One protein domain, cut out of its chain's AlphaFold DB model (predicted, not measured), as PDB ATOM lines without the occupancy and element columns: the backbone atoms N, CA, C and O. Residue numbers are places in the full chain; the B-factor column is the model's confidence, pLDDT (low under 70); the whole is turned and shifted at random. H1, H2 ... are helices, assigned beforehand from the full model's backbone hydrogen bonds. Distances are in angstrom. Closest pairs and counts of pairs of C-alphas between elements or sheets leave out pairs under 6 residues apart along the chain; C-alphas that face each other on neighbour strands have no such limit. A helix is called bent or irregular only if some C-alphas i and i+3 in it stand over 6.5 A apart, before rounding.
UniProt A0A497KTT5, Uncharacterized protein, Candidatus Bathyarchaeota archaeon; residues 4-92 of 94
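This is residues 4 to 92 of the 94 residues of an uncharacterized protein of Candidatus Bathyarchaeota archaeon (UniProt A0A497KTT5). A long helical hairpin, H1 and the arm H2a side by side, continues through a bend into the arm H2b, which draws away from the beginning of H1; from the end of H2b the chain turns sharply into H3, and H2b and H3 make an open V. Residues 80 to 92, of which 80 to 90 belong to H3, stick out free from the rest. The printed part has 89 residues with three named helices in the order H1, H2, H3 and no named strand, and its class is all helix. It is only just loose, close to extended, with a radius of gyration of the C-alphas of 17.8 A, and flat, spanning 52 by 39 by 11 A.

H1 is residues 4 to 33, 42.9 A from C-alpha 4 at (171.555, 240.899, 172.815) to C-alpha 33 at (171.249, 246.438, 130.260). H2, residues 39 to 70, was assigned as one helix by its hydrogen bonds but is bent, with C-alphas 52 and 55 6.6 A apart. Its arms are H2a, residues 39 to 52, 20.1 A long, and H2b, residues 55 to 70, 22.9 A long; residues 53 and 54 belong to neither. H3 is residues 72 to 90, 26.7 A long, ending with C-alpha 90 at (175.857, 215.066, 149.553).

H1 and H2a form a helical hairpin and touch, with 40 pairs of C-alphas within 8 A; the closest C-alphas are those of Gly 27 and Gly 40, 4.3 A apart. They run opposite ways at a shallow tilt of 20 degrees. The lines of H2a and H2b stand at a steep tilt of 44 degrees. H2b touches H1 with residues 55 to 62 alone, and H1 touches it with residues 5 to 13 alone; the closest C-alphas are those of Val 9 and Ala 58, 5.4 A apart. H1 and H2b run opposite ways at a shallow tilt of 26 degrees. H2b and H3 only just touch, with 3 pairs of C-alphas within 8 A, made by residues 64 to 68 of H2b and residue 75 of H3 alone. Their closest C-alphas, those of Ile 68 and Thr 75, are 6.1 A apart, and they run opposite ways at a steep tilt of 45 degrees. The helix packing is mostly aligned, but only just: 2 of these 3 touching pairs are at a shallow tilt. H3 is apart from H1 and from H2a. In H1, H2a, H2b and H3 every O i to N i+4 pair is within hydrogen-bond range.

The two C-alphas farthest apart, those of Ser 36 and Arg 70, are 53.2 A apart. Without residues 80 to 92 the body spans 53 by 25 by 12 A. The printed part has no cut, and the links from H1 to H2 and from H2 to H3 are both tight. The mean pLDDT of the printed part is 86.3, and no printed residue is under 70.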
ATOM      1  N   THR A   4     170.611 241.475 173.781       77.12
ATOM      2  CA  THR A   4     171.555 240.899 172.815       77.12
ATOM      3  C   THR A   4     170.855 240.091 171.719       77.12
ATOM      4  O   THR A   4     171.247 240.164 170.557       77.12
ATOM      5  N   LEU A   5     169.799 239.348 172.061       72.62
ATOM      6  CA  LEU A   5     169.039 238.526 171.113       72.62
ATOM      7  C   LEU A   5     168.248 239.386 170.133       72.62
ATOM      8  O   LEU A   5     168.276 239.148 168.928       72.62
ATOM      9  N   GLU A   6     167.586 240.413 170.654       80.75
ATOM     10  CA  GLU A   6     166.840 241.370 169.844       80.75
ATOM     11  C   GLU A   6     167.768 242.106 168.868       80.75
ATOM     12  O   GLU A   6     167.452 242.250 167.684       80.75
ATOM     13  N   ARG A   7     168.973 242.475 169.326       83.94
ATOM     14  CA  ARG A   7     169.995 243.083 168.471       83.94
ATOM     15  C   ARG A   7     170.475 242.131 167.371       83.94
ATOM     16  O   ARG A   7     170.596 242.583 166.238       83.94
ATOM     17  N   ILE A   8     170.713 240.848 167.666       83.19
ATOM     18  CA  ILE A   8     171.142 239.847 166.666       83.19
ATOM     19  C   ILE A   8     170.058 239.632 165.605       83.19
ATOM     20  O   ILE A   8     170.346 239.706 164.413       83.19
ATOM     21  N   VAL A   9     168.808 239.423 166.022       83.62
ATOM     22  CA  VAL A   9     167.672 239.222 165.108       83.62
ATOM     23  C   VAL A   9     167.455 240.451 164.227       83.62
ATOM     24  O   VAL A   9     167.293 240.326 163.012       83.62
ATOM     25  N   SER A  10     167.519 241.646 164.819       86.75
ATOM     26  CA  SER A  10     167.444 242.913 164.089       86.75
ATOM     27  C   SER A  10     168.574 243.048 163.066       86.75
ATOM     28  O   SER A  10     168.326 243.433 161.923       86.75
ATOM     29  N   LEU A  11     169.803 242.659 163.429       87.31
ATOM     30  CA  LEU A  11     170.948 242.658 162.520       87.31
ATOM     31  C   LEU A  11     170.719 241.719 161.332       87.31
ATOM     32  O   LEU A  11     170.817 242.162 160.192       87.31
ATOM     33  N   ILE A  12     170.369 240.455 161.592       86.38
ATOM     34  CA  ILE A  12     170.124 239.438 160.555       86.38
ATOM     35  C   ILE A  12     169.043 239.925 159.591       86.38
ATOM     36  O   ILE A  12     169.215 239.862 158.376       86.38
ATOM     37  N   THR A  13     167.960 240.475 160.138       87.38
ATOM     38  CA  THR A  13     166.834 240.960 159.340       87.38
ATOM     39  C   THR A  13     167.244 242.146 158.469       87.38
ATOM     40  O   THR A  13     166.970 242.150 157.274       87.38
ATOM     41  N   ARG A  14     167.961 243.131 159.030       90.06
ATOM     42  CA  ARG A  14     168.463 244.287 158.270       90.06
ATOM     43  C   ARG A  14     169.417 243.864 157.161       90.06
ATOM     44  O   ARG A  14     169.230 244.272 156.021       90.06
ATOM     45  N   PHE A  15     170.410 243.032 157.473       90.25
ATOM     46  CA  PHE A  15     171.374 242.555 156.482       90.25
ATOM     47  C   PHE A  15     170.709 241.739 155.376       90.25
ATOM     48  O   PHE A  15     171.014 241.956 154.207       90.25
ATOM     49  N   GLY A  16     169.775 240.855 155.725       89.00
ATOM     50  CA  GLY A  16     169.040 240.060 154.749       89.00
ATOM     51  C   GLY A  16     168.173 240.909 153.818       89.00
ATOM     52  O   GLY A  16     168.216 240.725 152.602       89.00
ATOM     53  N   VAL A  17     167.470 241.912 154.358       91.75
ATOM     54  CA  VAL A  17     166.684 242.864 153.554       91.75
ATOM     55  C   VAL A  17     167.584 243.710 152.653       91.75
ATOM     56  O   VAL A  17     167.296 243.835 151.465       91.75
ATOM     57  N   TYR A  18     168.695 244.253 153.166       93.06
ATOM     58  CA  TYR A  18     169.622 245.043 152.350       93.06
ATOM     59  C   TYR A  18     170.288 244.209 151.256       93.06
ATOM     60  O   TYR A  18     170.358 244.647 150.111       93.06
ATOM     61  N   SER A  19     170.742 242.999 151.582       90.94
ATOM     62  CA  SER A  19     171.346 242.087 150.612       90.94
ATOM     63  C   SER A  19     170.346 241.683 149.529       90.94
ATOM     64  O   SER A  19     170.668 241.762 148.345       90.94
ATOM     65  N   SER A  20     169.107 241.354 149.906       92.56
ATOM     66  CA  SER A  20     168.035 241.086 148.947       92.56
ATOM     67  C   SER A  20     167.757 242.297 148.053       92.56
ATOM     68  O   SER A  20     167.727 242.152 146.834       92.56
ATOM     69  N   ALA A  21     167.630 243.498 148.621       92.31
ATOM     70  CA  ALA A  21     167.393 244.716 147.851       92.31
ATOM     71  C   ALA A  21     168.526 245.001 146.850       92.31
ATOM     72  O   ALA A  21     168.255 245.375 145.708       92.31
ATOM     73  N   LEU A  22     169.784 244.781 147.247       94.25
ATOM     74  CA  LEU A  22     170.944 244.896 146.361       94.25
ATOM     75  C   LEU A  22     170.893 243.869 145.227       94.25
ATOM     76  O   LEU A  22     171.069 244.247 144.072       94.25
ATOM     77  N   LEU A  23     170.609 242.601 145.532       93.62
ATOM     78  CA  LEU A  23     170.487 241.543 144.525       93.62
ATOM     79  C   LEU A  23     169.340 241.823 143.551       93.62
ATOM     80  O   LEU A  23     169.526 241.730 142.344       93.62
ATOM     81  N   LEU A  24     168.176 242.237 144.045       93.44
ATOM     82  CA  LEU A  24     167.036 242.583 143.198       93.44
ATOM     83  C   LEU A  24     167.344 243.792 142.308       93.44
ATOM     84  O   LEU A  24     167.056 243.759 141.114       93.44
ATOM     85  N   SER A  25     167.978 244.829 142.858       92.25
ATOM     86  CA  SER A  25     168.368 246.022 142.095       92.25
ATOM     87  C   SER A  25     169.406 245.691 141.023       92.25
ATOM     88  O   SER A  25     169.281 246.133 139.881       92.25
ATOM     89  N   LEU A  26     170.404 244.870 141.365       92.62
ATOM     90  CA  LEU A  26     171.430 244.403 140.436       92.62
ATOM     91  C   LEU A  26     170.825 243.530 139.334       92.62
ATOM     92  O   LEU A  26     171.100 243.745 138.157       92.62
ATOM     93  N   GLY A  27     169.969 242.580 139.703       90.88
ATOM     94  CA  GLY A  27     169.311 241.683 138.763       90.88
ATOM     95  C   GLY A  27     168.375 242.423 137.805       90.88
ATOM     96  O   GLY A  27     168.398 242.162 136.602       90.88
ATOM     97  N   LEU A  28     167.626 243.418 138.295       91.50
ATOM     98  CA  LEU A  28     166.830 244.317 137.452       91.50
ATOM     99  C   LEU A  28     167.720 245.142 136.517       91.50
ATOM    100  O   LEU A  28     167.458 245.193 135.318       91.50
ATOM    101  N   SER A  29     168.797 245.741 137.030       91.81
ATOM    102  CA  SER A  29     169.748 246.510 136.218       91.81
ATOM    103  C   SER A  29     170.370 245.663 135.101       91.81
ATOM    104  O   SER A  29     170.406 246.095 133.947       91.81
ATOM    105  N   MET A  30     170.776 244.425 135.402       89.75
ATOM    106  CA  MET A  30     171.290 243.467 134.415       89.75
ATOM    107  C   MET A  30     170.234 243.091 133.376       89.75
ATOM    108  O   MET A  30     170.535 243.040 132.187       89.75
ATOM    109  N   ARG A  31     168.981 242.892 133.798       88.44
ATOM    110  CA  ARG A  31     167.872 242.593 132.887       88.44
ATOM    111  C   ARG A  31     167.590 243.740 131.911       88.44
ATOM    112  O   ARG A  31     167.248 243.477 130.763       88.44
ATOM    113  N   PHE A  32     167.753 244.994 132.339       88.56
ATOM    114  CA  PHE A  32     167.587 246.164 131.466       88.56
ATOM    115  C   PHE A  32     168.791 246.422 130.552       88.56
ATOM    116  O   PHE A  32     168.606 246.869 129.424       88.56
ATOM    117  N   THR A  33     170.013 246.155 131.017       88.94
ATOM    118  CA  THR A  33     171.249 246.438 130.260       88.94
ATOM    119  C   THR A  33     171.638 245.323 129.290       88.94
ATOM    120  O   THR A  33     172.137 245.609 128.205       88.94
ATOM    121  N   ALA A  34     171.389 244.062 129.645       83.88
ATOM    122  CA  ALA A  34     171.717 242.895 128.831       83.88
ATOM    123  C   ALA A  34     170.582 241.852 128.882       83.88
ATOM    124  O   ALA A  34     170.745 240.780 129.466       83.88
ATOM    125  N   PRO A  35     169.423 242.118 128.247       76.31
ATOM    126  CA  PRO A  35     168.247 241.245 128.326       76.31
ATOM    127  C   PRO A  35     168.455 239.852 127.711       76.31
ATOM    128  O   PRO A  35     167.700 238.930 128.005       76.31
ATOM    129  N   SER A  36     169.478 239.670 126.868       80.38
ATOM    130  CA  SER A  36     169.853 238.357 126.329       80.38
ATOM    131  C   SER A  36     170.544 237.456 127.360       80.38
ATOM    132  O   SER A  36     170.659 236.248 127.143       80.38
ATOM    133  N   TRP A  37     171.008 238.010 128.484       81.50
ATOM    134  CA  TRP A  37     171.712 237.269 129.521       81.50
ATOM    135  C   TRP A  37     170.730 236.785 130.590       81.50
ATOM    136  O   TRP A  37     170.180 237.567 131.360       81.50
ATOM    137  N   ARG A  38     170.600 235.459 130.723       86.75
ATOM    138  CA  ARG A  38     169.811 234.811 131.795       86.75
ATOM    139  C   ARG A  38     170.319 235.111 133.215       86.75
ATOM    140  O   ARG A  38     169.632 234.816 134.187       86.75
ATOM    141  N   LEU A  39     171.515 235.692 133.343       86.94
ATOM    142  CA  LEU A  39     172.118 236.097 134.616       86.94
ATOM    143  C   LEU A  39     171.231 237.067 135.407       86.94
ATOM    144  O   LEU A  39     171.149 236.926 136.623       86.94
ATOM    145  N   GLY A  40     170.528 237.993 134.742       86.62
ATOM    146  CA  GLY A  40     169.623 238.928 135.422       86.62
ATOM    147  C   GLY A  40     168.506 238.208 136.181       86.62
ATOM    148  O   GLY A  40     168.298 238.469 137.365       86.62
ATOM    149  N   ASP A  41     167.851 237.235 135.543       90.12
ATOM    150  CA  ASP A  41     166.772 236.455 136.160       90.12
ATOM    151  C   ASP A  41     167.282 235.578 137.316       90.12
ATOM    152  O   ASP A  41     166.636 235.500 138.362       90.12
ATOM    153  N   ILE A  42     168.472 234.982 137.171       92.06
ATOM    154  CA  ILE A  42     169.118 234.191 138.232       92.06
ATOM    155  C   ILE A  42     169.408 235.065 139.459       92.06
ATOM    156  O   ILE A  42     169.117 234.672 140.589       92.06
ATOM    157  N   VAL A  43     169.952 236.268 139.253       91.50
ATOM    158  CA  VAL A  43     170.273 237.205 140.339       91.50
ATOM    159  C   VAL A  43     169.001 237.713 141.029       91.50
ATOM    160  O   VAL A  43     168.962 237.785 142.258       91.50
ATOM    161  N   ILE A  44     167.931 237.988 140.272       92.31
ATOM    162  CA  ILE A  44     166.614 238.329 140.835       92.31
ATOM    163  C   ILE A  44     166.089 237.176 141.701       92.31
ATOM    164  O   ILE A  44     165.640 237.400 142.827       92.31
ATOM    165  N   GLN A  45     166.176 235.938 141.211       93.69
ATOM    166  CA  GLN A  45     165.731 234.755 141.946       93.69
ATOM    167  C   GLN A  45     166.520 234.571 143.252       93.69
ATOM    168  O   GLN A  45     165.920 234.341 144.302       93.69
ATOM    169  N   LEU A  46     167.841 234.761 143.223       92.38
ATOM    170  CA  LEU A  46     168.695 234.807 144.418       92.38
ATOM    171  C   LEU A  46     168.270 235.910 145.398       92.38
ATOM    172  O   LEU A  46     168.228 235.674 146.608       92.38
ATOM    173  N   GLY A  47     167.903 237.089 144.894       91.81
ATOM    174  CA  GLY A  47     167.381 238.192 145.703       91.81
ATOM    175  C   GLY A  47     166.098 237.827 146.456       91.81
ATOM    176  O   GLY A  47     165.983 238.121 147.649       91.81
ATOM    177  N   PHE A  48     165.169 237.121 145.807       91.94
ATOM    178  CA  PHE A  48     163.951 236.618 146.454       91.94
ATOM    179  C   PHE A  48     164.218 235.485 147.443       91.94
ATOM    180  O   PHE A  48     163.666 235.500 148.544       91.94
ATOM    181  N   ILE A  49     165.082 234.530 147.088       92.88
ATOM    182  CA  ILE A  49     165.481 233.443 147.994       92.88
ATOM    183  C   ILE A  49     166.058 234.036 149.280       92.88
ATOM    184  O   ILE A  49     165.627 233.659 150.365       92.88
ATOM    185  N   THR A  50     166.950 235.021 149.154       91.31
ATOM    186  CA  THR A  50     167.563 235.714 150.296       91.31
ATOM    187  C   THR A  50     166.507 236.392 151.171       91.31
ATOM    188  O   THR A  50     166.555 236.293 152.398       91.31
ATOM    189  N   LEU A  51     165.511 237.044 150.561       90.00
ATOM    190  CA  LEU A  51     164.429 237.706 151.295       90.00
ATOM    191  C   LEU A  51     163.606 236.717 152.129       90.00
ATOM    192  O   LEU A  51     163.333 236.975 153.299       90.00
ATOM    193  N   ILE A  52     163.246 235.575 151.539       90.62
ATOM    194  CA  ILE A  52     162.433 234.540 152.192       90.62
ATOM    195  C   ILE A  52     163.250 233.782 153.246       90.62
ATOM    196  O   ILE A  52     162.732 233.448 154.311       90.62
ATOM    197  N   SER A  53     164.539 233.536 152.996       89.75
ATOM    198  CA  SER A  53     165.404 232.814 153.932       89.75
ATOM    199  C   SER A  53     165.783 233.640 155.161       89.75
ATOM    200  O   SER A  53     166.090 233.073 156.205       89.75
ATOM    201  N   THR A  54     165.756 234.971 155.070       88.81
ATOM    202  CA  THR A  54     166.130 235.882 156.166       88.81
ATOM    203  C   THR A  54     165.324 235.663 157.461       88.81
ATOM    204  O   THR A  54     165.948 235.446 158.505       88.81
ATOM    205  N   PRO A  55     163.973 235.670 157.461       85.50
ATOM    206  CA  PRO A  55     163.200 235.395 158.675       85.50
ATOM    207  C   PRO A  55     163.428 233.971 159.202       85.50
ATOM    208  O   PRO A  55     163.491 233.770 160.413       85.50
ATOM    209  N   ILE A  56     163.628 232.994 158.312       87.19
ATOM    210  CA  ILE A  56     163.933 231.606 158.690       87.19
ATOM    211  C   ILE A  56     165.272 231.546 159.438       87.19
ATOM    212  O   ILE A  56     165.360 230.943 160.505       87.19
ATOM    213  N   ALA A  57     166.301 232.228 158.928       85.12
ATOM    214  CA  ALA A  57     167.612 232.311 159.562       85.12
ATOM    215  C   ALA A  57     167.556 233.013 160.929       85.12
ATOM    216  O   ALA A  57     168.234 232.591 161.869       85.12
ATOM    217  N   ALA A  58     166.724 234.049 161.073       82.25
ATOM    218  CA  ALA A  58     166.521 234.732 162.347       82.25
ATOM    219  C   ALA A  58     165.880 233.812 163.404       82.25
ATOM    220  O   ALA A  58     166.365 233.737 164.535       82.25
ATOM    221  N   VAL A  59     164.838 233.061 163.027       85.19
ATOM    222  CA  VAL A  59     164.180 232.083 163.911       85.19
ATOM    223  C   VAL A  59     165.117 230.923 164.255       85.19
ATOM    224  O   VAL A  59     165.213 230.534 165.420       85.19
ATOM    225  N   ALA A  60     165.865 230.403 163.280       84.81
ATOM    226  CA  ALA A  60     166.859 229.360 163.516       84.81
ATOM    227  C   ALA A  60     167.952 229.831 164.489       84.81
ATOM    228  O   ALA A  60     168.306 229.111 165.420       84.81
ATOM    229  N   SER A  61     168.430 231.070 164.337       81.69
ATOM    230  CA  SER A  61     169.428 231.662 165.237       81.69
ATOM    231  C   SER A  61     168.910 231.769 166.673       81.69
ATOM    232  O   SER A  61     169.637 231.443 167.609       81.69
ATOM    233  N   LEU A  62     167.644 232.160 166.861       82.06
ATOM    234  CA  LEU A  62     166.977 232.166 168.169       82.06
ATOM    235  C   LEU A  62     166.915 230.765 168.791       82.06
ATOM    236  O   LEU A  62     167.247 230.596 169.966       82.06
ATOM    237  N   ALA A  63     166.514 229.763 168.006       81.75
ATOM    238  CA  ALA A  63     166.420 228.378 168.459       81.75
ATOM    239  C   ALA A  63     167.791 227.825 168.876       81.75
ATOM    240  O   ALA A  63     167.914 227.228 169.945       81.75
ATOM    241  N   ILE A  64     168.833 228.093 168.083       80.81
ATOM    242  CA  ILE A  64     170.212 227.701 168.388       80.81
ATOM    243  C   ILE A  64     170.693 228.391 169.666       80.81
ATOM    244  O   ILE A  64     171.232 227.726 170.546       80.81
ATOM    245  N   LEU A  65     170.460 229.699 169.823       79.94
ATOM    246  CA  LEU A  65     170.882 230.419 171.028       79.94
ATOM    247  C   LEU A  65     170.198 229.875 172.290       79.94
ATOM    248  O   LEU A  65     170.834 229.740 173.334       79.94
ATOM    249  N   SER A  66     168.908 229.551 172.183       79.06
ATOM    250  CA  SER A  66     168.136 228.921 173.256       79.06
ATOM    251  C   SER A  66     168.686 227.533 173.608       79.06
ATOM    252  O   SER A  66     168.897 227.229 174.783       79.06
ATOM    253  N   ALA A  67     169.003 226.715 172.599       78.88
ATOM    254  CA  ALA A  67     169.587 225.388 172.787       78.88
ATOM    255  C   ALA A  67     170.975 225.451 173.449       78.88
ATOM    256  O   ALA A  67     171.212 224.748 174.429       78.88
ATOM    257  N   ILE A  68     171.847 226.359 172.994       79.94
ATOM    258  CA  ILE A  68     173.182 226.582 173.574       79.94
ATOM    259  C   ILE A  68     173.072 226.985 175.047       79.94
ATOM    260  O   ILE A  68     173.799 226.450 175.879       79.94
ATOM    261  N   LYS A  69     172.153 227.896 175.397       78.06
ATOM    262  CA  LYS A  69     171.941 228.293 176.798       78.06
ATOM    263  C   LYS A  69     171.480 227.140 177.687       78.06
ATOM    264  O   LYS A  69     171.779 227.153 178.877       78.06
ATOM    265  N   ARG A  70     170.728 226.187 177.133       79.00
ATOM    266  CA  ARG A  70     170.207 225.037 177.876       79.00
ATOM    267  C   ARG A  70     171.266 223.952 178.056       79.00
ATOM    268  O   ARG A  70     171.439 223.486 179.175       79.00
ATOM    269  N   ASP A  71     171.942 223.547 176.979       82.25
ATOM    270  CA  ASP A  71     172.977 222.508 177.031       82.25
ATOM    271  C   ASP A  71     173.930 222.566 175.818       82.25
ATOM    272  O   ASP A  71     173.647 222.067 174.721       82.25
ATOM    273  N   VAL A  72     175.097 223.188 176.012       77.94
ATOM    274  CA  VAL A  72     176.093 223.411 174.947       77.94
ATOM    275  C   VAL A  72     176.627 222.093 174.384       77.94
ATOM    276  O   VAL A  72     176.751 221.954 173.167       77.94
ATOM    277  N   LYS A  73     176.928 221.110 175.246       78.62
ATOM    278  CA  LYS A  73     177.528 219.831 174.821       78.62
ATOM    279  C   LYS A  73     176.580 219.042 173.922       78.62
ATOM    280  O   LYS A  73     177.011 218.496 172.904       78.62
ATOM    281  N   LEU A  74     175.298 219.007 174.276       79.94
ATOM    282  CA  LEU A  74     174.285 218.287 173.506       79.94
ATOM    283  C   LEU A  74     173.972 218.988 172.177       79.94
ATOM    284  O   LEU A  74     173.836 218.340 171.142       79.94
ATOM    285  N   THR A  75     173.940 220.323 172.174       80.75
ATOM    286  CA  THR A  75     173.726 221.102 170.944       80.75
ATOM    287  C   THR A  75     174.868 220.891 169.948       80.75
ATOM    288  O   THR A  75     174.631 220.665 168.763       80.75
ATOM    289  N   LEU A  76     176.114 220.902 170.428       80.69
ATOM    290  CA  LEU A  76     177.303 220.766 169.586       80.69
ATOM    291  C   LEU A  76     177.433 219.351 169.006       80.69
ATOM    292  O   LEU A  76     177.692 219.206 167.816       80.69
ATOM    293  N   THR A  77     177.175 218.314 169.810       82.38
ATOM    294  CA  THR A  77     177.143 216.921 169.327       82.38
ATOM    295  C   THR A  77     176.037 216.694 168.299       82.38
ATOM    296  O   THR A  77     176.299 216.094 167.260       82.38
ATOM    297  N   SER A  78     174.834 217.232 168.526       82.44
ATOM    298  CA  SER A  78     173.718 217.124 167.576       82.44
ATOM    299  C   SER A  78     174.021 217.805 166.233       82.44
ATOM    300  O   SER A  78     173.827 217.200 165.182       82.44
ATOM    301  N   ILE A  79     174.591 219.019 166.247       85.06
ATOM    302  CA  ILE A  79     175.018 219.725 165.024       85.06
ATOM    303  C   ILE A  79     176.074 218.921 164.257       85.06
ATOM    304  O   ILE A  79     176.014 218.828 163.033       85.06
ATOM    305  N   LEU A  80     177.034 218.328 164.970       86.62
ATOM    306  CA  LEU A  80     178.132 217.572 164.371       86.62
ATOM    307  C   LEU A  80     177.623 216.284 163.705       86.62
ATOM    308  O   LEU A  80     178.009 215.984 162.577       86.62
ATOM    309  N   VAL A  81     176.687 215.578 164.347       88.62
ATOM    310  CA  VAL A  81     175.993 214.422 163.753       88.62
ATOM    311  C   VAL A  81     175.196 214.834 162.516       88.62
ATOM    312  O   VAL A  81     175.276 214.166 161.485       88.62
ATOM    313  N   LEU A  82     174.470 215.954 162.583       88.25
ATOM    314  CA  LEU A  82     173.683 216.458 161.457       88.25
ATOM    315  C   LEU A  82     174.568 216.806 160.250       88.25
ATOM    316  O   LEU A  82     174.213 216.493 159.116       88.25
ATOM    317  N   LEU A  83     175.735 217.411 160.494       87.56
ATOM    318  CA  LEU A  83     176.736 217.714 159.467       87.56
ATOM    319  C   LEU A  83     177.287 216.451 158.806       87.56
ATOM    320  O   LEU A  83     177.410 216.420 157.585       87.56
ATOM    321  N   ILE A  84     177.594 215.410 159.589       88.31
ATOM    322  CA  ILE A  84     178.072 214.126 159.053       88.31
ATOM    323  C   ILE A  84     176.998 213.479 158.173       88.31
ATOM    324  O   ILE A  84     177.307 213.021 157.075       88.31
ATOM    325  N   LEU A  85     175.738 213.482 158.617       86.00
ATOM    326  CA  LEU A  85     174.605 212.974 157.836       86.00
ATOM    327  C   LEU A  85     174.429 213.735 156.519       86.00
ATOM    328  O   LEU A  85     174.335 213.118 155.462       86.00
ATOM    329  N   LEU A  86     174.440 215.069 156.572       87.31
ATOM    330  CA  LEU A  86     174.357 215.919 155.382       87.31
ATOM    331  C   LEU A  86     175.515 215.676 154.416       87.31
ATOM    332  O   LEU A  86     175.299 215.619 153.209       87.31
ATOM    333  N   LEU A  87     176.731 215.509 154.938       87.62
ATOM    334  CA  LEU A  87     177.902 215.193 154.131       87.62
ATOM    335  C   LEU A  87     177.760 213.816 153.463       87.62
ATOM    336  O   LEU A  87     178.076 213.683 152.286       87.62
ATOM    337  N   GLY A  88     177.238 212.820 154.186       85.38
ATOM    338  CA  GLY A  88     176.947 211.489 153.648       85.38
ATOM    339  C   GLY A  88     175.945 211.525 152.494       85.38
ATOM    340  O   GLY A  88     176.214 210.943 151.446       85.38
ATOM    341  N   ILE A  89     174.855 212.285 152.649       86.31
ATOM    342  CA  ILE A  89     173.846 212.493 151.597       86.31
ATOM    343  C   ILE A  89     174.458 213.225 150.393       86.31
ATOM    344  O   ILE A  89     174.251 212.831 149.248       86.31
ATOM    345  N   ALA A  90     175.241 214.283 150.626       83.19
ATOM    346  CA  ALA A  90     175.857 215.066 149.553       83.19
ATOM    347  C   ALA A  90     176.888 214.265 148.738       83.19
ATOM    348  O   ALA A  90     177.039 214.495 147.539       83.19
ATOM    349  N   LEU A  91     177.588 213.327 149.382       87.19
ATOM    350  CA  LEU A  91     178.546 212.422 148.744       87.19
ATOM    351  C   LEU A  91     177.883 211.169 148.141       87.19
ATOM    352  O   LEU A  91     178.580 210.374 147.512       87.19
ATOM    353  N   GLY A  92     176.572 210.972 148.330       77.31
ATOM    354  CA  GLY A  92     175.841 209.788 147.866       77.31
ATOM    355  C   GLY A  92     176.241 208.487 148.571       77.31
ATOM    356  O   GLY A  92     176.072 207.407 148.011       77.31
TER     357      GLY A  92